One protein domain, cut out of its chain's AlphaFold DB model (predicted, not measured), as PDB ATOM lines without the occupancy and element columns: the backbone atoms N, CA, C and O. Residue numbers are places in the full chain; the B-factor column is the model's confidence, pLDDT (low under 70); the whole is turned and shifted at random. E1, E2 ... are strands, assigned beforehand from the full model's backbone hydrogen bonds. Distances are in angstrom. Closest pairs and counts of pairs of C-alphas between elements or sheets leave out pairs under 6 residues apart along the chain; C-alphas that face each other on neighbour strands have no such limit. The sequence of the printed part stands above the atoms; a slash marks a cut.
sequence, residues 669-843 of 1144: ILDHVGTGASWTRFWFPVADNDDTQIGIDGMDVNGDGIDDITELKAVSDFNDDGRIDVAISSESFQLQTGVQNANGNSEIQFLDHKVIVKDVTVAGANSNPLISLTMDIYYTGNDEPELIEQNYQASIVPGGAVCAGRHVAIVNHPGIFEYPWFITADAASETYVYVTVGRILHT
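This is residues 669 to 843 of the 1144 residues of an uncharacterized protein of Methanolobus profundi (UniProt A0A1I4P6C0). Two strongly twisted sheets lie partly face to face as a sandwich, the meander E4 to E7 over E10, E11 and E8, with E7 close beside E9 at one border. The hairpin E1 and E2 carries the second sheet on beside the last part of E11, and a long unnamed stretch, residues 669 to 709, is tied to E1 by a short pairing. The printed part has 175 residues with no named helix and eleven named strands, E1 to E11 in order; the class is all strand, though only 80 residues, under half, are in named elements. E4 - E5 - E6 - E7 is all antiparallel, and the other sheet, branched at E11, has antiparallel pairs. The whole is compact and rounded, with a radius of gyration of the C-alphas of 15.3 A and spans of 42 by 39 by 31 A.

Start at C-alpha 669, (126.011, 154.947, 169.608), and pass residues 669 to 709, 41 residues with no named element, to find E1, residues 710 to 716, where C-alpha 710 is at (110.851, 159.375, 177.402). Next come E2, 725 to 729, E3, 733 to 736, and E4, 747 to 750. E5, 753 to 763, spans 27.6 A, E6, 770 to 779, 26.3 A, and E7, 786 to 796, 24.1 A; they bend by 66, 56 and 66 degrees at residues 758, 774 and 791. Then read E8, 801 to 805, E9, 808 to 811, E10, 821 to 828, 20.9 A, and E11, 832 to 842, 32.7 A, ending at (119.113, 168.452, 166.264).

Look first along E11: E2 and E3 lie on one side of it, E10 on the other. N 841 and O 726 are 2.8 A apart, N 735 and O 833 2.8 A, and N 822 and O 838 2.8 A. E8 is antiparallel to E10, with N 804 and O 821 at 2.8 A, and to E9, with N 810 and O 803 at 2.8 A. In the hairpin E1 and E2, N 711 and O 729 are 2.8 A apart. In the meander, each strand the antiparallel neighbour of the one before, find N 755 and O 748 at 2.9 A, N 758 and O 774 at 2.8 A, and N 773 and O 794 at 2.8 A. Between the sheets, the closest C-alphas of E4 and E11 are Phe 750 and Gly 838, 6.4 A; of E6 and E10, Ile 771 and Ala 828, 6.9 A; of E7 and E9, Ala 794 and Val 811, 6.2 A. E1 is apart from E5.

The C-alphas farthest apart, Thr 692 and Ala 765, are 47.7 A from each other. The printed part has no cut, and no link between named strands is long. Mean pLDDT of the printed part is 79.6; look for values under 70 at residues 669 to 678, 737 to 746, 764 to 768, 798 to 800 and 812 to 818.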
ATOM      1  N   ILE A 669     127.265 154.234 169.281       49.50
ATOM      2  CA  ILE A 669     126.011 154.947 169.608       49.50
ATOM      3  C   ILE A 669     124.778 154.361 168.883       49.50
ATOM      4  O   ILE A 669     123.723 154.180 169.481       49.50
ATOM      5  N   LEU A 670     124.936 153.937 167.625       49.94
ATOM      6  CA  LEU A 670     123.878 153.295 166.827       49.94
ATOM      7  C   LEU A 670     123.627 151.808 167.154       49.94
ATOM      8  O   LEU A 670     122.608 151.262 166.743       49.94
ATOM      9  N   ASP A 671     124.522 151.137 167.887       50.56
ATOM     10  CA  ASP A 671     124.360 149.724 168.288       50.56
ATOM     11  C   ASP A 671     123.353 149.580 169.458       50.56
ATOM     12  O   ASP A 671     122.957 148.465 169.790       50.56
ATOM     13  N   HIS A 672     122.947 150.698 170.091       51.94
ATOM     14  CA  HIS A 672     122.144 150.733 171.331       51.94
ATOM     15  C   HIS A 672     120.737 151.309 171.178       51.94
ATOM     16  O   HIS A 672     119.934 151.155 172.097       51.94
ATOM     17  N   VAL A 673     120.391 151.853 170.007       52.78
ATOM     18  CA  VAL A 673     119.041 152.367 169.706       52.78
ATOM     19  C   VAL A 673     117.954 151.283 169.887       52.78
ATOM     20  O   VAL A 673     116.788 151.608 170.061       52.78
ATOM     21  N   GLY A 674     118.321 149.989 169.928       49.00
ATOM     22  CA  GLY A 674     117.386 148.883 170.183       49.00
ATOM     23  C   GLY A 674     117.726 147.911 171.325       49.00
ATOM     24  O   GLY A 674     117.004 146.932 171.480       49.00
ATOM     25  N   THR A 675     118.806 148.083 172.105       49.31
ATOM     26  CA  THR A 675     119.120 147.148 173.215       49.31
ATOM     27  C   THR A 675     119.947 147.784 174.345       49.31
ATOM     28  O   THR A 675     121.168 147.657 174.364       49.31
ATOM     29  N   GLY A 676     119.299 148.401 175.336       52.31
ATOM     30  CA  GLY A 676     119.949 148.882 176.565       52.31
ATOM     31  C   GLY A 676     118.961 149.569 177.514       52.31
ATOM     32  O   GLY A 676     117.999 150.174 177.053       52.31
ATOM     33  N   ALA A 677     119.162 149.449 178.831       58.53
ATOM     34  CA  ALA A 677     118.409 150.245 179.804       58.53
ATOM     35  C   ALA A 677     119.001 151.660 179.830       58.53
ATOM     36  O   ALA A 677     120.178 151.802 180.164       58.53
ATOM     37  N   SER A 678     118.208 152.671 179.469       67.44
ATOM     38  CA  SER A 678     118.663 154.064 179.482       67.44
ATOM     39  C   SER A 678     118.967 154.530 180.903       67.44
ATOM     40  O   SER A 678     118.222 154.232 181.839       67.44
ATOM     41  N   TRP A 679     120.082 155.246 181.058       80.62
ATOM     42  CA  TRP A 679     120.484 155.850 182.333       80.62
ATOM     43  C   TRP A 679     119.632 157.064 182.697       80.62
ATOM     44  O   TRP A 679     119.483 157.370 183.882       80.62
ATOM     45  N   THR A 680     119.071 157.723 181.686       89.50
ATOM     46  CA  THR A 680     118.265 158.926 181.847       89.50
ATOM     47  C   THR A 680     116.879 158.724 181.247       89.50
ATOM     48  O   THR A 680     116.742 158.221 180.128       89.50
ATOM     49  N   ARG A 681     115.861 159.094 182.024       91.50
ATOM     50  CA  ARG A 681     114.437 159.040 181.694       91.50
ATOM     51  C   ARG A 681     113.747 160.281 182.234       91.50
ATOM     52  O   ARG A 681     113.974 160.636 183.393       91.50
ATOM     53  N   PHE A 682     112.912 160.905 181.425       94.12
ATOM     54  CA  PHE A 682     112.316 162.200 181.725       94.12
ATOM     55  C   PHE A 682     110.979 162.358 181.009       94.12
ATOM     56  O   PHE A 682     110.635 161.556 180.139       94.12
ATOM     57  N   TRP A 683     110.218 163.367 181.418       93.19
ATOM     58  CA  TRP A 683     108.978 163.727 180.757       93.19
ATOM     59  C   TRP A 683     109.272 164.685 179.611       93.19
ATOM     60  O   TRP A 683     110.078 165.607 179.743       93.19
ATOM     61  N   PHE A 684     108.666 164.417 178.468       93.50
ATOM     62  CA  PHE A 684     108.816 165.221 177.269       93.50
ATOM     63  C   PHE A 684     107.554 165.030 176.435       93.50
ATOM     64  O   PHE A 684     107.104 163.882 176.338       93.50
ATOM     65  N   PRO A 685     106.981 166.095 175.866       93.25
ATOM     66  CA  PRO A 685     105.814 165.977 175.007       93.25
ATOM     67  C   PRO A 685     106.202 165.210 173.735       93.25
ATOM     68  O   PRO A 685     107.202 165.516 173.085       93.25
ATOM     69  N   VAL A 686     105.473 164.136 173.426       92.81
ATOM     70  CA  VAL A 686     105.848 163.184 172.359       92.81
ATOM     71  C   VAL A 686     104.672 162.671 171.542       92.81
ATOM     72  O   VAL A 686     104.896 161.968 170.556       92.81
ATOM     73  N   ALA A 687     103.438 162.977 171.925       89.38
ATOM     74  CA  ALA A 687     102.258 162.518 171.214       89.38
ATOM     75  C   ALA A 687     101.183 163.601 171.198       89.38
ATOM     76  O   ALA A 687     101.097 164.403 172.121       89.38
ATOM     77  N   ASP A 688     100.395 163.584 170.135       88.94
ATOM     78  CA  ASP A 688      99.094 164.235 170.076       88.94
ATOM     79  C   ASP A 688      98.059 163.155 170.462       88.94
ATOM     80  O   ASP A 688      98.047 162.029 169.935       88.94
ATOM     81  N   ASN A 689      97.337 163.422 171.543       83.75
ATOM     82  CA  ASN A 689      96.442 162.506 172.233       83.75
ATOM     83  C   ASN A 689      95.022 163.072 172.395       83.75
ATOM     84  O   ASN A 689      94.122 162.305 172.775       83.75
ATOM     85  N   ASP A 690      94.815 164.356 172.116       78.69
ATOM     86  CA  ASP A 690      93.564 165.091 172.228       78.69
ATOM     87  C   ASP A 690      93.312 165.952 170.977       78.69
ATOM     88  O   ASP A 690      93.735 167.096 170.891       78.69
ATOM     89  N   ASP A 691      92.457 165.444 170.078       77.56
ATOM     90  CA  ASP A 691      91.965 166.152 168.880       77.56
ATOM     91  C   ASP A 691      91.251 167.515 169.159       77.56
ATOM     92  O   ASP A 691      90.556 168.041 168.283       77.56
ATOM     93  N   THR A 692      91.255 168.041 170.393       78.75
ATOM     94  CA  THR A 692      90.752 169.385 170.733       78.75
ATOM     95  C   THR A 692      91.835 170.455 170.825       78.75
ATOM     96  O   THR A 692      91.477 171.632 170.816       78.75
ATOM     97  N   GLN A 693      93.111 170.068 170.894       84.75
ATOM     98  CA  GLN A 693      94.260 170.967 170.874       84.75
ATOM     99  C   GLN A 693      95.080 170.686 169.610       84.75
ATOM    100  O   GLN A 693      95.327 169.534 169.289       84.75
ATOM    101  N   ILE A 694      95.526 171.736 168.919       87.88
ATOM    102  CA  ILE A 694      96.427 171.601 167.770       87.88
ATOM    103  C   ILE A 694      97.823 171.220 168.280       87.88
ATOM    104  O   ILE A 694      98.366 171.866 169.188       87.88
ATOM    105  N   GLY A 695      98.439 170.220 167.656       90.38
ATOM    106  CA  GLY A 695      99.834 169.865 167.908       90.38
ATOM    107  C   GLY A 695     100.057 168.887 169.059       90.38
ATOM    108  O   GLY A 695      99.157 168.226 169.550       90.38
ATOM    109  N   ILE A 696     101.313 168.746 169.488       91.75
ATOM    110  CA  ILE A 696     101.687 167.871 170.602       91.75
ATOM    111  C   ILE A 696     101.064 168.387 171.901       91.75
ATOM    112  O   ILE A 696     101.436 169.441 172.405       91.75
ATOM    113  N   ASP A 697     100.215 167.573 172.507       87.62
ATOM    114  CA  ASP A 697      99.485 167.901 173.733       87.62
ATOM    115  C   ASP A 697      99.745 166.895 174.870       87.62
ATOM    116  O   ASP A 697      99.283 167.076 175.999       87.62
ATOM    117  N   GLY A 698     100.500 165.829 174.592       89.88
ATOM    118  CA  GLY A 698     100.494 164.639 175.420       89.88
ATOM    119  C   GLY A 698     101.821 163.896 175.487       89.88
ATOM    120  O   GLY A 698     102.797 164.124 174.758       89.88
ATOM    121  N   MET A 699     101.855 162.969 176.440       90.31
ATOM    122  CA  MET A 699     102.987 162.079 176.693       90.31
ATOM    123  C   MET A 699     102.602 160.602 176.521       90.31
ATOM    124  O   MET A 699     103.404 159.728 176.841       90.31
ATOM    125  N   ASP A 700     101.397 160.287 176.034       90.94
ATOM    126  CA  ASP A 700     100.915 158.914 175.844       90.94
ATOM    127  C   ASP A 700     101.187 158.439 174.409       90.94
ATOM    128  O   ASP A 700     100.404 158.586 173.472       90.94
ATOM    129  N   VAL A 701     102.341 157.806 174.243       90.56
ATOM    130  CA  VAL A 701     102.845 157.311 172.956       90.56
ATOM    131  C   VAL A 701     101.936 156.225 172.364       90.56
ATOM    132  O   VAL A 701     101.910 156.006 171.145       90.56
ATOM    133  N   ASN A 702     101.206 155.497 173.211       87.62
ATOM    134  CA  ASN A 702     100.470 154.297 172.820       87.62
ATOM    135  C   ASN A 702      98.930 154.449 172.847       87.62
ATOM    136  O   ASN A 702      98.222 153.528 172.410       87.62
ATOM    137  N   GLY A 703      98.426 155.598 173.303       85.00
ATOM    138  CA  GLY A 703      97.012 155.966 173.347       85.00
ATOM    139  C   GLY A 703      96.184 155.144 174.344       85.00
ATOM    140  O   GLY A 703      95.015 154.845 174.064       85.00
ATOM    141  N   ASP A 704      96.770 154.675 175.454       84.19
ATOM    142  CA  ASP A 704      96.040 153.943 176.506       84.19
ATOM    143  C   ASP A 704      95.488 154.818 177.650       84.19
ATOM    144  O   ASP A 704      94.818 154.299 178.557       84.19
ATOM    145  N   GLY A 705      95.673 156.133 177.548       85.12
ATOM    146  CA  GLY A 705      95.300 157.161 178.512       85.12
ATOM    147  C   GLY A 705      96.265 157.265 179.693       85.12
ATOM    148  O   GLY A 705      95.841 157.701 180.769       85.12
ATOM    149  N   ILE A 706      97.501 156.777 179.555       86.69
ATOM    150  CA  ILE A 706      98.540 156.836 180.587       86.69
ATOM    151  C   ILE A 706      99.818 157.410 179.983       86.69
ATOM    152  O   ILE A 706     100.360 156.855 179.038       86.69
ATOM    153  N   ASP A 707     100.353 158.450 180.618       89.50
ATOM    154  CA  ASP A 707     101.610 159.061 180.192       89.50
ATOM    155  C   ASP A 707     102.784 158.064 180.216       89.50
ATOM    156  O   ASP A 707     103.055 157.370 181.221       89.50
ATOM    157  N   ASP A 708     103.524 158.057 179.111       91.06
ATOM    158  CA  ASP A 708     104.672 157.208 178.836       91.06
ATOM    159  C   ASP A 708     105.984 157.996 178.963       91.06
ATOM    160  O   ASP A 708     106.134 159.112 178.474       91.06
ATOM    161  N   ILE A 709     106.975 157.411 179.640       90.81
ATOM    162  CA  ILE A 709     108.238 158.108 179.921       90.81
ATOM    163  C   ILE A 709     109.161 158.113 178.692       90.81
ATOM    164  O   ILE A 709     109.342 157.081 178.033       90.81
ATOM    165  N   THR A 710     109.836 159.237 178.453       92.94
ATOM    166  CA  THR A 710     110.851 159.375 177.402       92.94
ATOM    167  C   THR A 710     112.221 158.937 177.922       92.94
ATOM    168  O   THR A 710     112.627 159.247 179.044       92.94
ATOM    169  N   GLU A 711     112.960 158.177 177.115       90.38
ATOM    170  CA  GLU A 711     114.298 157.669 177.405       90.38
ATOM    171  C   GLU A 711     115.349 158.359 176.519       90.38
ATOM    172  O   GLU A 711     115.246 158.355 175.291       90.38
ATOM    173  N   LEU A 712     116.424 158.874 177.130       89.12
ATOM    174  CA  LEU A 712     117.589 159.371 176.389       89.12
ATOM    175  C   LEU A 712     118.407 158.177 175.874       89.12
ATOM    176  O   LEU A 712     118.808 157.303 176.657       89.12
ATOM    177  N   LYS A 713     118.645 158.107 174.561       83.19
ATOM    178  CA  LYS A 713     119.356 156.994 173.903       83.19
ATOM    179  C   LYS A 713     120.764 157.342 173.476       83.19
ATOM    180  O   LYS A 713     121.639 156.477 173.553       83.19
ATOM    181  N   ALA A 714     120.997 158.580 173.062       80.88
ATOM    182  CA  ALA A 714     122.327 159.055 172.722       80.88
ATOM    183  C   ALA A 714     122.392 160.582 172.725       80.88
ATOM    184  O   ALA A 714     121.379 161.243 172.521       80.88
ATOM    185  N   VAL A 715     123.604 161.092 172.935       83.75
ATOM    186  CA  VAL A 715     123.968 162.502 172.805       83.75
ATOM    187  C   VAL A 715     125.239 162.552 171.963       83.75
ATOM    188  O   VAL A 715     126.200 161.821 172.251       83.75
ATOM    189  N   SER A 716     125.237 163.323 170.888       80.81
ATOM    190  CA  SER A 716     126.371 163.481 169.973       80.81
ATOM    191  C   SER A 716     126.089 164.637 169.029       80.81
ATOM    192  O   SER A 716     124.936 164.929 168.797       80.81
ATOM    193  N   ASP A 717     127.115 165.197 168.408       79.94
ATOM    194  CA  ASP A 717     126.948 165.900 167.134       79.94
ATOM    195  C   ASP A 717     126.677 164.832 166.057       79.94
ATOM    196  O   ASP A 717     127.523 163.958 165.808       79.94
ATOM    197  N   PHE A 718     125.446 164.764 165.564       77.69
ATOM    198  CA  PHE A 718     124.959 163.720 164.667       77.69
ATOM    199  C   PHE A 718     125.055 164.143 163.198       77.69
ATOM    200  O   PHE A 718     125.313 163.299 162.331       77.69
ATOM    201  N   ASN A 719     124.870 165.429 162.924       76.69
ATOM    202  CA  ASN A 719     124.900 166.017 161.587       76.69
ATOM    203  C   ASN A 719     126.273 166.648 161.220       76.69
ATOM    204  O   ASN A 719     126.443 167.089 160.078       76.69
ATOM    205  N   ASP A 720     127.266 166.581 162.118       79.94
ATOM    206  CA  ASP A 720     128.603 167.188 162.011       79.94
ATOM    207  C   ASP A 720     128.554 168.736 161.877       79.94
ATOM    208  O   ASP A 720     129.413 169.327 161.199       79.94
ATOM    209  N   ASP A 721     127.554 169.404 162.469       79.94
ATOM    210  CA  ASP A 721     127.399 170.870 162.454       79.94
ATOM    211  C   ASP A 721     128.146 171.587 163.596       79.94
ATOM    212  O   ASP A 721     128.297 172.814 163.573       79.94
ATOM    213  N   GLY A 722     128.716 170.818 164.526       81.75
ATOM    214  CA  GLY A 722     129.438 171.305 165.693       81.75
ATOM    215  C   GLY A 722     128.575 171.519 166.934       81.75
ATOM    216  O   GLY A 722     129.154 171.861 167.959       81.75
ATOM    217  N   ARG A 723     127.258 171.304 166.862       84.56
ATOM    218  CA  ARG A 723     126.299 171.436 167.965       84.56
ATOM    219  C   ARG A 723     125.914 170.061 168.511       84.56
ATOM    220  O   ARG A 723     126.255 169.012 167.966       84.56
ATOM    221  N   ILE A 724     125.252 170.061 169.663       84.81
ATOM    222  CA  ILE A 724     124.791 168.831 170.304       84.81
ATOM    223  C   ILE A 724     123.428 168.439 169.744       84.81
ATOM    224  O   ILE A 724     122.500 169.242 169.712       84.81
ATOM    225  N   ASP A 725     123.300 167.156 169.421       86.25
ATOM    226  CA  ASP A 725     122.063 166.513 169.011       86.25
ATOM    227  C   ASP A 725     121.730 165.352 169.963       86.25
ATOM    228  O   ASP A 725     122.597 164.765 170.635       86.25
ATOM    229  N   VAL A 726     120.453 164.972 170.012       89.25
ATOM    230  CA  VAL A 726     119.962 163.917 170.910       89.25
ATOM    231  C   VAL A 726     119.142 162.881 170.169       89.25
ATOM    232  O   VAL A 726     118.384 163.177 169.259       89.25
ATOM    233  N   ALA A 727     119.255 161.626 170.594       86.81
ATOM    234  CA  ALA A 727     118.311 160.583 170.218       86.81
ATOM    235  C   ALA A 727     117.441 160.262 171.431       86.81
ATOM    236  O   ALA A 727     117.962 159.814 172.462       86.81
ATOM    237  N   ILE A 728     116.132 160.450 171.295       90.44
ATOM    238  CA  ILE A 728     115.137 160.144 172.325       90.44
ATOM    239  C   ILE A 728     114.211 159.030 171.846       90.44
ATOM    240  O   ILE A 728     114.013 158.832 170.645       90.44
ATOM    241  N   SER A 729     113.671 158.254 172.777       89.12
ATOM    242  CA  SER A 729     112.722 157.193 172.449       89.12
ATOM    243  C   SER A 729     111.712 156.973 173.557       89.12
ATOM    244  O   SER A 729     111.922 157.372 174.696       89.12
ATOM    245  N   SER A 730     110.664 156.232 173.246       89.75
ATOM    246  CA  SER A 730     109.745 155.702 174.238       89.75
ATOM    247  C   SER A 730     110.347 154.544 175.041       89.75
ATOM    248  O   SER A 730     111.423 154.022 174.718       89.75
ATOM    249  N   GLU A 731     109.602 154.065 176.040       85.31
ATOM    250  CA  GLU A 731     109.782 152.708 176.553       85.31
ATOM    251  C   GLU A 731     109.293 151.634 175.554       85.31
ATOM    252  O   GLU A 731     108.769 151.929 174.478       85.31
ATOM    253  N   SER A 732     109.514 150.354 175.878       85.75
ATOM    254  CA  SER A 732     109.175 149.239 174.982       85.75
ATOM    255  C   SER A 732     107.712 148.814 175.143       85.75
ATOM    256  O   SER A 732     107.321 148.283 176.188       85.75
ATOM    257  N   PHE A 733     106.918 148.949 174.079       86.00
ATOM    258  CA  PHE A 733     105.484 148.646 174.083       86.00
ATOM    259  C   PHE A 733     105.145 147.336 173.396       86.00
ATOM    260  O   PHE A 733     105.710 146.977 172.363       86.00
ATOM    261  N   GLN A 734     104.152 146.626 173.931       85.69
ATOM    262  CA  GLN A 734     103.633 145.408 173.316       85.69
ATOM    263  C   GLN A 734     102.494 145.716 172.333       85.69
ATOM    264  O   GLN A 734     101.363 145.948 172.752       85.69
ATOM    265  N   LEU A 735     102.741 145.551 171.035       81.19
ATOM    266  CA  LEU A 735     101.720 145.673 169.991       81.19
ATOM    267  C   LEU A 735     101.177 144.316 169.543       81.19
ATOM    268  O   LEU A 735     101.942 143.388 169.256       81.19
ATOM    269  N   GLN A 736      99.850 144.186 169.451       76.06
ATOM    270  CA  GLN A 736      99.189 142.970 168.954       76.06
ATOM    271  C   GLN A 736      98.941 143.026 167.447       76.06
ATOM    272  O   GLN A 736      98.536 144.047 166.905       76.06
ATOM    273  N   THR A 737      99.124 141.896 166.758       68.00
ATOM    274  CA  THR A 737      98.909 141.827 165.308       68.00
ATOM    275  C   THR A 737      97.489 141.386 164.945       68.00
ATOM    276  O   THR A 737      96.949 140.422 165.493       68.00
ATOM    277  N   GLY A 738      96.870 142.079 163.983       56.88
ATOM    278  CA  GLY A 738      95.584 141.690 163.391       56.88
ATOM    279  C   GLY A 738      94.308 142.113 164.138       56.88
ATOM    280  O   GLY A 738      93.246 141.551 163.850       56.88
ATOM    281  N   VAL A 739      94.370 143.084 165.057       55.38
ATOM    282  CA  VAL A 739      93.196 143.673 165.731       55.38
ATOM    283  C   VAL A 739      93.120 145.164 165.387       55.38
ATOM    284  O   VAL A 739      94.040 145.899 165.694       55.38
ATOM    285  N   GLN A 740      92.038 145.603 164.732       47.25
ATOM    286  CA  GLN A 740      91.699 147.027 164.588       47.25
ATOM    287  C   GLN A 740      90.720 147.394 165.716       47.25
ATOM    288  O   GLN A 740      89.778 146.643 165.969       47.25
ATOM    289  N   ASN A 741      91.011 148.486 166.412       46.38
ATOM    290  CA  ASN A 741      90.954 148.648 167.867       46.38
ATOM    291  C   ASN A 741      89.597 148.489 168.603       46.38
ATOM    292  O   ASN A 741      88.519 148.514 168.007       46.38
ATOM    293  N   ALA A 742      89.709 148.356 169.935       37.41
ATOM    294  CA  ALA A 742      88.948 149.104 170.957       37.41
ATOM    295  C   ALA A 742      89.495 148.820 172.390       37.41
ATOM    296  O   ALA A 742      88.676 148.629 173.280       37.41
ATOM    297  N   ASN A 743      90.822 148.652 172.579       50.00
ATOM    298  CA  ASN A 743      91.602 148.320 173.814       50.00
ATOM    299  C   ASN A 743      92.620 147.172 173.560       50.00
ATOM    300  O   ASN A 743      92.733 146.225 174.348       50.00
ATOM    301  N   GLY A 744      93.292 147.180 172.406       50.66
ATOM    302  CA  GLY A 744      94.225 146.137 171.965       50.66
ATOM    303  C   GLY A 744      95.181 146.689 170.912       50.66
ATOM    304  O   GLY A 744      95.004 146.406 169.729       50.66
ATOM    305  N   ASN A 745      96.141 147.490 171.383       56.53
ATOM    306  CA  ASN A 745      96.917 148.472 170.625       56.53
ATOM    307  C   ASN A 745      97.779 147.828 169.524       56.53
ATOM    308  O   ASN A 745      98.561 146.900 169.761       56.53
ATOM    309  N   SER A 746      97.609 148.324 168.298       67.56
ATOM    310  CA  SER A 746      98.463 148.046 167.135       67.56
ATOM    311  C   SER A 746      99.081 149.327 166.571       67.56
ATOM    312  O   SER A 746      99.630 149.285 165.476       67.56
ATOM    313  N   GLU A 747      98.923 150.446 167.272       83.75
ATOM    314  CA  GLU A 747      99.176 151.811 166.820       83.75
ATOM    315  C   GLU A 747     100.001 152.539 167.873       83.75
ATOM    316  O   GLU A 747      99.797 152.290 169.060       83.75
ATOM    317  N   ILE A 748     100.960 153.341 167.419       89.44
ATOM    318  CA  ILE A 748     101.857 154.153 168.242       89.44
ATOM    319  C   ILE A 748     102.161 155.442 167.479       89.44
ATOM    320  O   ILE A 748     102.380 155.375 166.263       89.44
ATOM    321  N   GLN A 749     102.229 156.562 168.189       90.81
ATOM    322  CA  GLN A 749     102.664 157.860 167.678       90.81
ATOM    323  C   GLN A 749     103.868 158.353 168.470       90.81
ATOM    324  O   GLN A 749     103.923 158.194 169.682       90.81
ATOM    325  N   PHE A 750     104.856 158.904 167.777       92.56
ATOM    326  CA  PHE A 750     105.996 159.545 168.417       92.56
ATOM    327  C   PHE A 750     106.407 160.734 167.560       92.56
ATOM    328  O   PHE A 750     106.948 160.541 166.466       92.56
ATOM    329  N   LEU A 751     106.129 161.930 168.071       93.50
ATOM    330  CA  LEU A 751     106.281 163.216 167.405       93.50
ATOM    331  C   LEU A 751     105.562 163.216 166.044       93.50
ATOM    332  O   LEU A 751     104.367 162.945 165.967       93.50
ATOM    333  N   ASP A 752     106.300 163.464 164.970       91.50
ATOM    334  CA  ASP A 752     105.832 163.694 163.601       91.50
ATOM    335  C   ASP A 752     105.472 162.416 162.818       91.50
ATOM    336  O   ASP A 752     105.199 162.469 161.614       91.50
ATOM    337  N   HIS A 753     105.480 161.242 163.463       92.69
ATOM    338  CA  HIS A 753     105.122 159.986 162.808       92.69
ATOM    339  C   HIS A 753     104.267 159.062 163.666       92.69
ATOM    340  O   HIS A 753     104.410 158.924 164.884       92.69
ATOM    341  N   LYS A 754     103.450 158.290 162.951       91.38
ATOM    342  CA  LYS A 754     102.518 157.314 163.503       91.38
ATOM    343  C   LYS A 754     102.597 155.999 162.747       91.38
ATOM    344  O   LYS A 754     102.675 155.958 161.519       91.38
ATOM    345  N   VAL A 755     102.577 154.881 163.463       89.62
ATOM    346  CA  VAL A 755     102.775 153.551 162.873       89.62
ATOM    347  C   VAL A 755     101.704 152.571 163.316       89.62
ATOM    348  O   VAL A 755     101.404 152.444 164.498       89.62
ATOM    349  N   ILE A 756     101.165 151.814 162.356       87.88
ATOM    350  CA  ILE A 756     100.196 150.744 162.606       87.88
ATOM    351  C   ILE A 756     100.800 149.398 162.208       87.88
ATOM    352  O   ILE A 756     100.971 149.098 161.021       87.88
ATOM    353  N   VAL A 757     101.075 148.532 163.182       85.19
ATOM    354  CA  VAL A 757     101.619 147.186 162.947       85.19
ATOM    355  C   VAL A 757     100.497 146.205 162.598       85.19
ATOM    356  O   VAL A 757      99.672 145.821 163.425       85.19
ATOM    357  N   LYS A 758     100.493 145.723 161.353       83.88
ATOM    358  CA  LYS A 758      99.469 144.806 160.830       83.88
ATOM    359  C   LYS A 758      99.790 143.334 161.051       83.88
ATOM    360  O   LYS A 758      98.886 142.555 161.355       83.88
ATOM    361  N   ASP A 759     101.044 142.938 160.840       83.50
ATOM    362  CA  ASP A 759     101.471 141.538 160.916       83.50
ATOM    363  C   ASP A 759     102.933 141.406 161.361       83.50
ATOM    364  O   ASP A 759     103.758 142.283 161.095       83.50
ATOM    365  N   VAL A 760     103.257 140.283 162.004       84.12
ATOM    366  CA  VAL A 760     104.606 139.945 162.466       84.12
ATOM    367  C   VAL A 760     104.919 138.492 162.133       84.12
ATOM    368  O   VAL A 760     104.163 137.571 162.435       84.12
ATOM    369  N   THR A 761     106.069 138.259 161.506       83.50
ATOM    370  CA  THR A 761     106.580 136.915 161.234       83.50
ATOM    371  C   THR A 761     107.975 136.765 161.815       83.50
ATOM    372  O   THR A 761     108.865 137.555 161.525       83.50
ATOM    373  N   VAL A 762     108.196 135.708 162.596       79.94
ATOM    374  CA  VAL A 762     109.497 135.420 163.214       79.94
ATOM    375  C   VAL A 762     110.148 134.222 162.517       79.94
ATOM    376  O   VAL A 762     109.598 133.118 162.516       79.94
ATOM    377  N   ALA A 763     111.330 134.413 161.923       76.44
ATOM    378  CA  ALA A 763     112.058 133.368 161.198       76.44
ATOM    379  C   ALA A 763     113.539 133.294 161.616       76.44
ATOM    380  O   ALA A 763     114.274 134.264 161.511       76.44
ATOM    381  N   GLY A 764     114.035 132.125 162.037       68.56
ATOM    382  CA  GLY A 764     115.459 131.947 162.370       68.56
ATOM    383  C   GLY A 764     115.711 131.065 163.591       68.56
ATOM    384  O   GLY A 764     114.788 130.486 164.157       68.56
ATOM    385  N   ALA A 765     116.982 130.909 163.975       58.62
ATOM    386  CA  ALA A 765     117.361 130.212 165.206       58.62
ATOM    387  C   ALA A 765     117.170 131.136 166.423       58.62
ATOM    388  O   ALA A 765     117.436 132.329 166.320       58.62
ATOM    389  N   ASN A 766     116.786 130.572 167.576       58.81
ATOM    390  CA  ASN A 766     116.393 131.272 168.816       58.81
ATOM    391  C   ASN A 766     117.365 132.344 169.361       58.81
ATOM    392  O   ASN A 766     117.030 132.993 170.341       58.81
ATOM    393  N   SER A 767     118.573 132.483 168.812       58.50
ATOM    394  CA  SER A 767     119.600 133.415 169.288       58.50
ATOM    395  C   SER A 767     119.761 134.685 168.444       58.50
ATOM    396  O   SER A 767     120.579 135.498 168.832       58.50
ATOM    397  N   ASN A 768     119.078 134.810 167.295       65.00
ATOM    398  CA  ASN A 768     118.950 136.030 166.471       65.00
ATOM    399  C   ASN A 768     117.801 135.812 165.462       65.00
ATOM    400  O   ASN A 768     118.056 135.486 164.295       65.00
ATOM    401  N   PRO A 769     116.535 135.835 165.915       71.50
ATOM    402  CA  PRO A 769     115.392 135.685 165.022       71.50
ATOM    403  C   PRO A 769     115.294 136.879 164.067       71.50
ATOM    404  O   PRO A 769     115.364 138.013 164.506       71.50
ATOM    405  N   LEU A 770     115.094 136.641 162.771       79.19
ATOM    406  CA  LEU A 770     114.684 137.695 161.845       79.19
ATOM    407  C   LEU A 770     113.209 138.008 162.120       79.19
ATOM    408  O   LEU A 770     112.369 137.106 162.007       79.19
ATOM    409  N   ILE A 771     112.915 139.247 162.501       80.56
ATOM    410  CA  ILE A 771     111.563 139.747 162.747       80.56
ATOM    411  C   ILE A 771     111.132 140.485 161.482       80.56
ATOM    412  O   ILE A 771     111.726 141.489 161.095       80.56
ATOM    413  N   SER A 772     110.126 139.952 160.796       83.94
ATOM    414  CA  SER A 772     109.513 140.600 159.643       83.94
ATOM    415  C   SER A 772     108.222 141.284 160.076       83.94
ATOM    416  O   SER A 772     107.275 140.597 160.457       83.94
ATOM    417  N   LEU A 773     108.187 142.610 160.008       84.75
ATOM    418  CA  LEU A 773     107.020 143.432 160.312       84.75
ATOM    419  C   LEU A 773     106.321 143.842 159.018       84.75
ATOM    420  O   LEU A 773     106.979 144.158 158.028       84.75
ATOM    421  N   THR A 774     104.991 143.825 159.033       86.94
ATOM    422  CA  THR A 774     104.156 144.511 158.040       86.94
ATOM    423  C   THR A 774     103.463 145.667 158.743       86.94
ATOM    424  O   THR A 774     102.689 145.416 159.666       86.94
ATOM    425  N   MET A 775     103.728 146.898 158.320       88.38
ATOM    426  CA  MET A 775     103.226 148.114 158.968       88.38
ATOM    427  C   MET A 775     102.687 149.123 157.951       88.38
ATOM    428  O   MET A 775     103.079 149.088 156.786       88.38
ATOM    429  N   ASP A 776     101.773 149.983 158.384       90.06
ATOM    430  CA  ASP A 776     101.510 151.258 157.714       90.06
ATOM    431  C   ASP A 776     102.233 152.352 158.500       90.06
ATOM    432  O   ASP A 776     102.179 152.332 159.729       90.06
ATOM    433  N   ILE A 777     102.918 153.254 157.800       90.56
ATOM    434  CA  ILE A 777     103.642 154.382 158.399       90.56
ATOM    435  C   ILE A 777     102.997 155.663 157.882       90.56
ATOM    436  O   ILE A 777     102.836 155.818 156.666       90.56
ATOM    437  N   TYR A 778     102.634 156.533 158.811       91.69
ATOM    438  CA  TYR A 778     102.013 157.824 158.583       91.69
ATOM    439  C   TYR A 778     102.948 158.933 159.065       91.69
ATOM    440  O   TYR A 778     103.647 158.753 160.063       91.69
ATOM    441  N   TYR A 779     102.943 160.047 158.347       91.25
ATOM    442  CA  TYR A 779     103.495 161.324 158.778       91.25
ATOM    443  C   TYR A 779     102.347 162.145 159.359       91.25
ATOM    444  O   TYR A 779     101.289 162.215 158.732       91.25
ATOM    445  N   THR A 780     102.521 162.716 160.543       90.75
ATOM    446  CA  THR A 780     101.455 163.412 161.283       90.75
ATOM    447  C   THR A 780     101.626 164.922 161.264       90.75
ATOM    448  O   THR A 780     101.096 165.575 162.133       90.75
ATOM    449  N   GLY A 781     102.364 165.503 160.313       86.88
ATOM    450  CA  GLY A 781     102.596 166.953 160.307       86.88
ATOM    451  C   GLY A 781     101.403 167.830 159.910       86.88
ATOM    452  O   GLY A 781     101.478 169.034 160.088       86.88
ATOM    453  N   ASN A 782     100.331 167.251 159.368       85.94
ATOM    454  CA  ASN A 782      99.061 167.929 159.075       85.94
ATOM    455  C   ASN A 782      97.968 167.361 159.995       85.94
ATOM    456  O   ASN A 782      98.114 166.202 160.392       85.94
ATOM    457  N   ASP A 783      96.865 168.101 160.180       82.00
ATOM    458  CA  ASP A 783      95.627 167.663 160.875       82.00
ATOM    459  C   ASP A 783      95.201 166.235 160.482       82.00
ATOM    460  O   ASP A 783      94.931 165.355 161.295       82.00
ATOM    461  N   GLU A 784      95.265 165.917 159.185       85.56
ATOM    462  CA  GLU A 784      95.028 164.555 158.709       85.56
ATOM    463  C   GLU A 784      96.348 163.806 158.431       85.56
ATOM    464  O   GLU A 784      97.050 164.130 157.461       85.56
ATOM    465  N   PRO A 785      96.663 162.720 159.175       87.44
ATOM    466  CA  PRO A 785      97.891 161.959 158.982       87.44
ATOM    467  C   PRO A 785      98.058 161.409 157.559       87.44
ATOM    468  O   PRO A 785      97.233 160.649 157.030       87.44
ATOM    469  N   GLU A 786      99.205 161.693 156.950       89.38
ATOM    470  CA  GLU A 786      99.526 161.270 155.595       89.38
ATOM    471  C   GLU A 786     100.146 159.873 155.572       89.38
ATOM    472  O   GLU A 786     101.218 159.623 156.117       89.38
ATOM    473  N   LEU A 787      99.511 158.936 154.866       89.62
ATOM    474  CA  LEU A 787     100.075 157.602 154.666       89.62
ATOM    475  C   LEU A 787     101.299 157.657 153.736       89.62
ATOM    476  O   LEU A 787     101.149 157.708 152.511       89.62
ATOM    477  N   ILE A 788     102.495 157.533 154.310       87.75
ATOM    478  CA  ILE A 788     103.765 157.515 153.574       87.75
ATOM    479  C   ILE A 788     103.982 156.150 152.912       87.75
ATOM    480  O   ILE A 788     104.259 156.044 151.715       87.75
ATOM    481  N   GLU A 789     103.833 155.070 153.687       88.25
ATOM    482  CA  GLU A 789     104.127 153.707 153.243       88.25
ATOM    483  C   GLU A 789     103.031 152.728 153.673       88.25
ATOM    484  O   GLU A 789     102.723 152.567 154.854       88.25
ATOM    485  N   GLN A 790     102.457 152.019 152.697       89.62
ATOM    486  CA  GLN A 790     101.344 151.095 152.920       89.62
ATOM    487  C   GLN A 790     101.787 149.629 152.874       89.62
ATOM    488  O   GLN A 790     102.277 149.140 151.852       89.62
ATOM    489  N   ASN A 791     101.478 148.865 153.926       85.50
ATOM    490  CA  ASN A 791     101.902 147.471 154.101       85.50
ATOM    491  C   ASN A 791     103.421 147.299 153.912       85.50
ATOM    492  O   ASN A 791     103.868 146.322 153.294       85.50
ATOM    493  N   TYR A 792     104.196 148.250 154.422       87.06
ATOM    494  CA  TYR A 792     105.645 148.238 154.384       87.06
ATOM    495  C   TYR A 792     106.178 146.974 155.052       87.06
ATOM    496  O   TYR A 792     105.854 146.680 156.204       87.06
ATOM    497  N   GLN A 793     106.970 146.194 154.316       85.81
ATOM    498  CA  GLN A 793     107.535 144.941 154.807       85.81
ATOM    499  C   GLN A 793     109.001 145.125 155.169       85.81
ATOM    500  O   GLN A 793     109.877 145.072 154.303       85.81
ATOM    501  N   ALA A 794     109.270 145.262 156.463       82.62
ATOM    502  CA  ALA A 794     110.620 145.358 156.988       82.62
ATOM    503  C   ALA A 794     111.061 144.022 157.575       82.62
ATOM    504  O   ALA A 794     110.303 143.373 158.285       82.62
ATOM    505  N   SER A 795     112.288 143.588 157.287       82.31
ATOM    506  CA  SER A 795     112.905 142.447 157.972       82.31
ATOM    507  C   SER A 795     114.100 142.940 158.765       82.31
ATOM    508  O   SER A 795     115.162 143.199 158.195       82.31
ATOM    509  N   ILE A 796     113.906 143.062 160.071       76.88
ATOM    510  CA  ILE A 796     114.892 143.572 161.016       76.88
ATOM    511  C   ILE A 796     115.409 142.429 161.888       76.88
ATOM    512  O   ILE A 796     114.707 141.465 162.206       76.88
ATOM    513  N   VAL A 797     116.697 142.485 162.202       71.25
ATOM    514  CA  VAL A 797     117.270 141.673 163.282       71.25
ATOM    515  C   VAL A 797     116.967 142.376 164.611       71.25
ATOM    516  O   VAL A 797     116.712 143.576 164.582       71.25
ATOM    517  N   PRO A 798     116.981 141.685 165.762       62.88
ATOM    518  CA  PRO A 798     116.850 142.355 167.053       62.88
ATOM    519  C   PRO A 798     117.968 143.401 167.177       62.88
ATOM    520  O   PRO A 798     119.127 143.064 166.913       62.88
ATOM    521  N   GLY A 799     117.603 144.648 167.481       57.78
ATOM    522  CA  GLY A 799     118.497 145.816 167.446       57.78
ATOM    523  C   GLY A 799     118.599 146.545 166.092       57.78
ATOM    524  O   GLY A 799     119.304 147.541 165.998       57.78
ATOM    525  N   GLY A 800     117.927 146.078 165.035       69.69
ATOM    526  CA  GLY A 800     117.787 146.811 163.771       69.69
ATOM    527  C   GLY A 800     116.575 147.747 163.779       69.69
ATOM    528  O   GLY A 800     115.564 147.433 164.409       69.69
ATOM    529  N   ALA A 801     116.665 148.854 163.041       78.12
ATOM    530  CA  ALA A 801     115.626 149.879 162.962       78.12
ATOM    531  C   ALA A 801     115.001 149.977 161.559       78.12
ATOM    532  O   ALA A 801     115.659 149.742 160.533       78.12
ATOM    533  N   VAL A 802     113.718 150.332 161.525       84.19
ATOM    534  CA  VAL A 802     113.093 150.990 160.374       84.19
ATOM    535  C   VAL A 802     113.136 152.478 160.662       84.19
ATOM    536  O   VAL A 802     112.698 152.883 161.731       84.19
ATOM    537  N   CYS A 803     113.666 153.257 159.732       85.00
ATOM    538  CA  CYS A 803     113.726 154.706 159.837       85.00
ATOM    539  C   CYS A 803     112.742 155.321 158.842       85.00
ATOM    540  O   CYS A 803     112.539 154.756 157.758       85.00
ATOM    541  N   ALA A 804     112.143 156.448 159.197       84.56
ATOM    542  CA  ALA A 804     111.247 157.202 158.336       84.56
ATOM    543  C   ALA A 804     111.598 158.691 158.364       84.56
ATOM    544  O   ALA A 804     112.103 159.220 159.349       84.56
ATOM    545  N   GLY A 805     111.350 159.328 157.230       81.56
ATOM    546  CA  GLY A 805     111.170 160.767 157.118       81.56
ATOM    547  C   GLY A 805     109.888 161.005 156.327       81.56
ATOM    548  O   GLY A 805     109.246 160.046 155.883       81.56
ATOM    549  N   ARG A 806     109.561 162.268 156.054       79.00
ATOM    550  CA  ARG A 806     108.257 162.687 155.509       79.00
ATOM    551  C   ARG A 806     107.737 161.899 154.293       79.00
ATOM    552  O   ARG A 806     106.537 161.696 154.152       79.00
ATOM    553  N   HIS A 807     108.605 161.443 153.386       80.00
ATOM    554  CA  HIS A 807     108.172 160.793 152.133       80.00
ATOM    555  C   HIS A 807     108.613 159.341 151.947       80.00
ATOM    556  O   HIS A 807     108.198 158.698 150.977       80.00
ATOM    557  N   VAL A 808     109.491 158.817 152.804       81.75
ATOM    558  CA  VAL A 808     110.110 157.505 152.581       81.75
ATOM    559  C   VAL A 808     110.400 156.819 153.912       81.75
ATOM    560  O   VAL A 808     110.944 157.434 154.825       81.75
ATOM    561  N   ALA A 809     110.134 155.509 153.976       81.44
ATOM    562  CA  ALA A 809     110.639 154.639 155.036       81.44
ATOM    563  C   ALA A 809     111.689 153.646 154.509       81.44
ATOM    564  O   ALA A 809     111.530 153.022 153.449       81.44
ATOM    565  N   ILE A 810     112.771 153.445 155.264       79.81
ATOM    566  CA  ILE A 810     113.912 152.601 154.879       79.81
ATOM    567  C   ILE A 810     114.333 151.686 156.037       79.81
ATOM    568  O   ILE A 810     114.343 152.067 157.200       79.81
ATOM    569  N   VAL A 811     114.719 150.445 155.722       76.75
ATOM    570  CA  VAL A 811     115.200 149.458 156.707       76.75
ATOM    571  C   VAL A 811     116.728 149.462 156.807       76.75
ATOM    572  O   VAL A 811     117.404 149.320 155.784       76.75
ATOM    573  N   ASN A 812     117.270 149.467 158.032       63.00
ATOM    574  CA  ASN A 812     118.704 149.313 158.334       63.00
ATOM    575  C   ASN A 812     119.607 150.304 157.567       63.00
ATOM    576  O   ASN A 812     120.642 149.905 157.016       63.00
ATOM    577  N   HIS A 813     119.201 151.573 157.479       58.75
ATOM    578  CA  HIS A 813     120.018 152.604 156.847       58.75
ATOM    579  C   HIS A 813     121.072 153.136 157.837       58.75
ATOM    580  O   HIS A 813     120.725 153.440 158.972       58.75
ATOM    581  N   PRO A 814     122.358 153.254 157.450       49.34
ATOM    582  CA  PRO A 814     123.389 153.851 158.302       49.34
ATOM    583  C   PRO A 814     123.296 155.384 158.406       49.34
ATOM    584  O   PRO A 814     124.037 155.965 159.186       49.34
ATOM    585  N   GLY A 815     122.435 156.031 157.614       55.16
ATOM    586  CA  GLY A 815     122.146 157.465 157.695       55.16
ATOM    587  C   GLY A 815     120.784 157.687 158.332       55.16
ATOM    588  O   GLY A 815     119.814 157.873 157.604       55.16
ATOM    589  N   ILE A 816     120.725 157.580 159.660       57.06
ATOM    590  CA  ILE A 816     119.538 157.885 160.474       57.06
ATOM    591  C   ILE A 816     119.222 159.394 160.461       57.06
ATOM    592  O   ILE A 816     118.087 159.779 160.657       57.06
ATOM    593  N   PHE A 817     120.195 160.236 160.099       59.41
ATOM    594  CA  PHE A 817     120.025 161.688 159.927       59.41
ATOM    595  C   PHE A 817     119.144 162.055 158.733       59.41
ATOM    596  O   PHE A 817     118.465 163.068 158.744       59.41
ATOM    597  N   GLU A 818     119.124 161.216 157.693       66.44
ATOM    598  CA  GLU A 818     118.197 161.408 156.576       66.44
ATOM    599  C   GLU A 818     116.773 160.929 156.920       66.44
ATOM    600  O   GLU A 818     115.851 161.120 156.148       66.44
ATOM    601  N   TYR A 819     116.572 160.225 158.030       79.31
ATOM    602  CA  TYR A 819     115.288 159.616 158.376       79.31
ATOM    603  C   TYR A 819     115.181 159.613 159.907       79.31
ATOM    604  O   TYR A 819     115.435 158.567 160.519       79.31
ATOM    605  N   PRO A 820     114.921 160.788 160.518       82.69
ATOM    606  CA  PRO A 820     115.173 161.033 161.939       82.69
ATOM    607  C   PRO A 820     114.289 160.181 162.848       82.69
ATOM    608  O   PRO A 820     114.723 159.802 163.937       82.69
ATOM    609  N   TRP A 821     113.085 159.823 162.395       89.19
ATOM    610  CA  TRP A 821     112.194 158.929 163.121       89.19
ATOM    611  C   TRP A 821     112.603 157.465 162.947       89.19
ATOM    612  O   TRP A 821     112.960 157.024 161.850       89.19
ATOM    613  N   PHE A 822     112.497 156.663 164.006       86.19
ATOM    614  CA  PHE A 822     112.797 155.240 163.959       86.19
ATOM    615  C   PHE A 822     111.871 154.372 164.816       86.19
ATOM    616  O   PHE A 822     111.373 154.766 165.865       86.19
ATOM    617  N   ILE A 823     111.731 153.113 164.399       86.12
ATOM    618  CA  ILE A 823     111.131 152.029 165.180       86.12
ATOM    619  C   ILE A 823     112.049 150.808 165.191       86.12
ATOM    620  O   ILE A 823     112.517 150.333 164.148       86.12
ATOM    621  N   THR A 824     112.281 150.257 166.378       83.19
ATOM    622  CA  THR A 824     113.020 149.008 166.583       83.19
ATOM    623  C   THR A 824     112.085 147.903 167.072       83.19
ATOM    624  O   THR A 824     111.008 148.161 167.605       83.19
ATOM    625  N   ALA A 825     112.470 146.643 166.847       80.50
ATOM    626  CA  ALA A 825     111.771 145.492 167.416       80.50
ATOM    627  C   ALA A 825     112.665 144.764 168.416       80.50
ATOM    628  O   ALA A 825     113.621 144.076 168.036       80.50
ATOM    629  N   ASP A 826     112.293 144.861 169.687       77.00
ATOM    630  CA  ASP A 826     113.059 144.332 170.814       77.00
ATOM    631  C   ASP A 826     112.857 142.818 170.955       77.00
ATOM    632  O   ASP A 826     113.786 142.035 171.178       77.00
ATOM    633  N   ALA A 827     111.608 142.375 170.788       77.81
ATOM    634  CA  ALA A 827     111.216 140.973 170.843       77.81
ATOM    635  C   ALA A 827     109.922 140.734 170.060       77.81
ATOM    636  O   ALA A 827     109.081 141.612 169.938       77.81
ATOM    637  N   ALA A 828     109.701 139.518 169.564       78.94
ATOM    638  CA  ALA A 828     108.469 139.190 168.847       78.94
ATOM    639  C   ALA A 828     107.990 137.760 169.113       78.94
ATOM    640  O   ALA A 828     108.774 136.857 169.427       78.94
ATOM    641  N   SER A 829     106.685 137.552 168.951       80.12
ATOM    642  CA  SER A 829     106.027 136.245 168.894       80.12
ATOM    643  C   SER A 829     105.265 136.088 167.572       80.12
ATOM    644  O   SER A 829     105.387 136.919 166.683       80.12
ATOM    645  N   GLU A 830     104.469 135.025 167.420       74.75
ATOM    646  CA  GLU A 830     103.575 134.872 166.259       74.75
ATOM    647  C   GLU A 830     102.358 135.824 166.295       74.75
ATOM    648  O   GLU A 830     101.625 135.888 165.315       74.75
ATOM    649  N   THR A 831     102.093 136.513 167.413       74.31
ATOM    650  CA  THR A 831     100.853 137.296 167.619       74.31
ATOM    651  C   THR A 831     101.065 138.693 168.209       74.31
ATOM    652  O   THR A 831     100.097 139.413 168.430       74.31
ATOM    653  N   TYR A 832     102.301 139.057 168.546       80.62
ATOM    654  CA  TYR A 832     102.642 140.378 169.077       80.62
ATOM    655  C   TYR A 832     104.122 140.691 168.838       80.62
ATOM    656  O   TYR A 832     104.933 139.766 168.697       80.62
ATOM    657  N   VAL A 833     104.470 141.971 168.879       83.69
ATOM    658  CA  VAL A 833     105.840 142.495 168.849       83.69
ATOM    659  C   VAL A 833     106.027 143.495 169.993       83.69
ATOM    660  O   VAL A 833     105.082 144.179 170.358       83.69
ATOM    661  N   TYR A 834     107.213 143.516 170.588       84.69
ATOM    662  CA  TYR A 834     107.675 144.590 171.459       84.69
ATOM    663  C   TYR A 834     108.473 145.569 170.615       84.69
ATOM    664  O   TYR A 834     109.410 145.135 169.932       84.69
ATOM    665  N   VAL A 835     108.066 146.830 170.623       84.56
ATOM    666  CA  VAL A 835     108.681 147.881 169.818       84.56
ATOM    667  C   VAL A 835     109.070 149.060 170.685       84.56
ATOM    668  O   VAL A 835     108.380 149.370 171.653       84.56
ATOM    669  N   THR A 836     110.146 149.716 170.283       86.44
ATOM    670  CA  THR A 836     110.551 151.020 170.796       86.44
ATOM    671  C   THR A 836     110.535 151.984 169.616       86.44
ATOM    672  O   THR A 836     111.092 151.663 168.560       86.44
ATOM    673  N   VAL A 837     109.874 153.126 169.775       89.12
ATOM    674  CA  VAL A 837     109.836 154.208 168.781       89.12
ATOM    675  C   VAL A 837     110.642 155.385 169.295       89.12
ATOM    676  O   VAL A 837     110.748 155.572 170.504       89.12
ATOM    677  N   GLY A 838     111.239 156.160 168.406       89.31
ATOM    678  CA  GLY A 838     112.002 157.325 168.804       89.31
ATOM    679  C   GLY A 838     112.354 158.215 167.632       89.31
ATOM    680  O   GLY A 838     112.023 157.916 166.483       89.31
ATOM    681  N   ARG A 839     113.044 159.305 167.942       88.94
ATOM    682  CA  ARG A 839     113.482 160.292 166.966       88.94
ATOM    683  C   ARG A 839     114.823 160.902 167.369       88.94
ATOM    684  O   ARG A 839     115.152 160.973 168.554       88.94
ATOM    685  N   ILE A 840     115.610 161.280 166.370       87.19
ATOM    686  CA  ILE A 840     116.776 162.147 166.550       87.19
ATOM    687  C   ILE A 840     116.325 163.592 166.418       87.19
ATOM    688  O   ILE A 840     115.660 163.908 165.433       87.19
ATOM    689  N   LEU A 841     116.706 164.408 167.396       90.31
ATOM    690  CA  LEU A 841     116.531 165.847 167.379       90.31
ATOM    691  C   LEU A 841     117.882 166.548 167.241       90.31
ATOM    692  O   LEU A 841     118.848 166.114 167.878       90.31
ATOM    693  N   HIS A 842     117.937 167.611 166.448       88.00
ATOM    694  CA  HIS A 842     119.113 168.452 166.264       88.00
ATOM    695  C   HIS A 842     118.783 169.932 166.441       88.00
ATOM    696  O   HIS A 842     117.674 170.384 166.160       88.00
ATOM    697  N   THR A 843     119.763 170.692 166.923       90.25
ATOM    698  CA  THR A 843     119.589 172.134 167.125       90.25
ATOM    699  C   THR A 843     119.388 172.834 165.774       90.25
ATOM    700  O   THR A 843     120.105 172.552 164.816       90.25
TER     701      THR A 843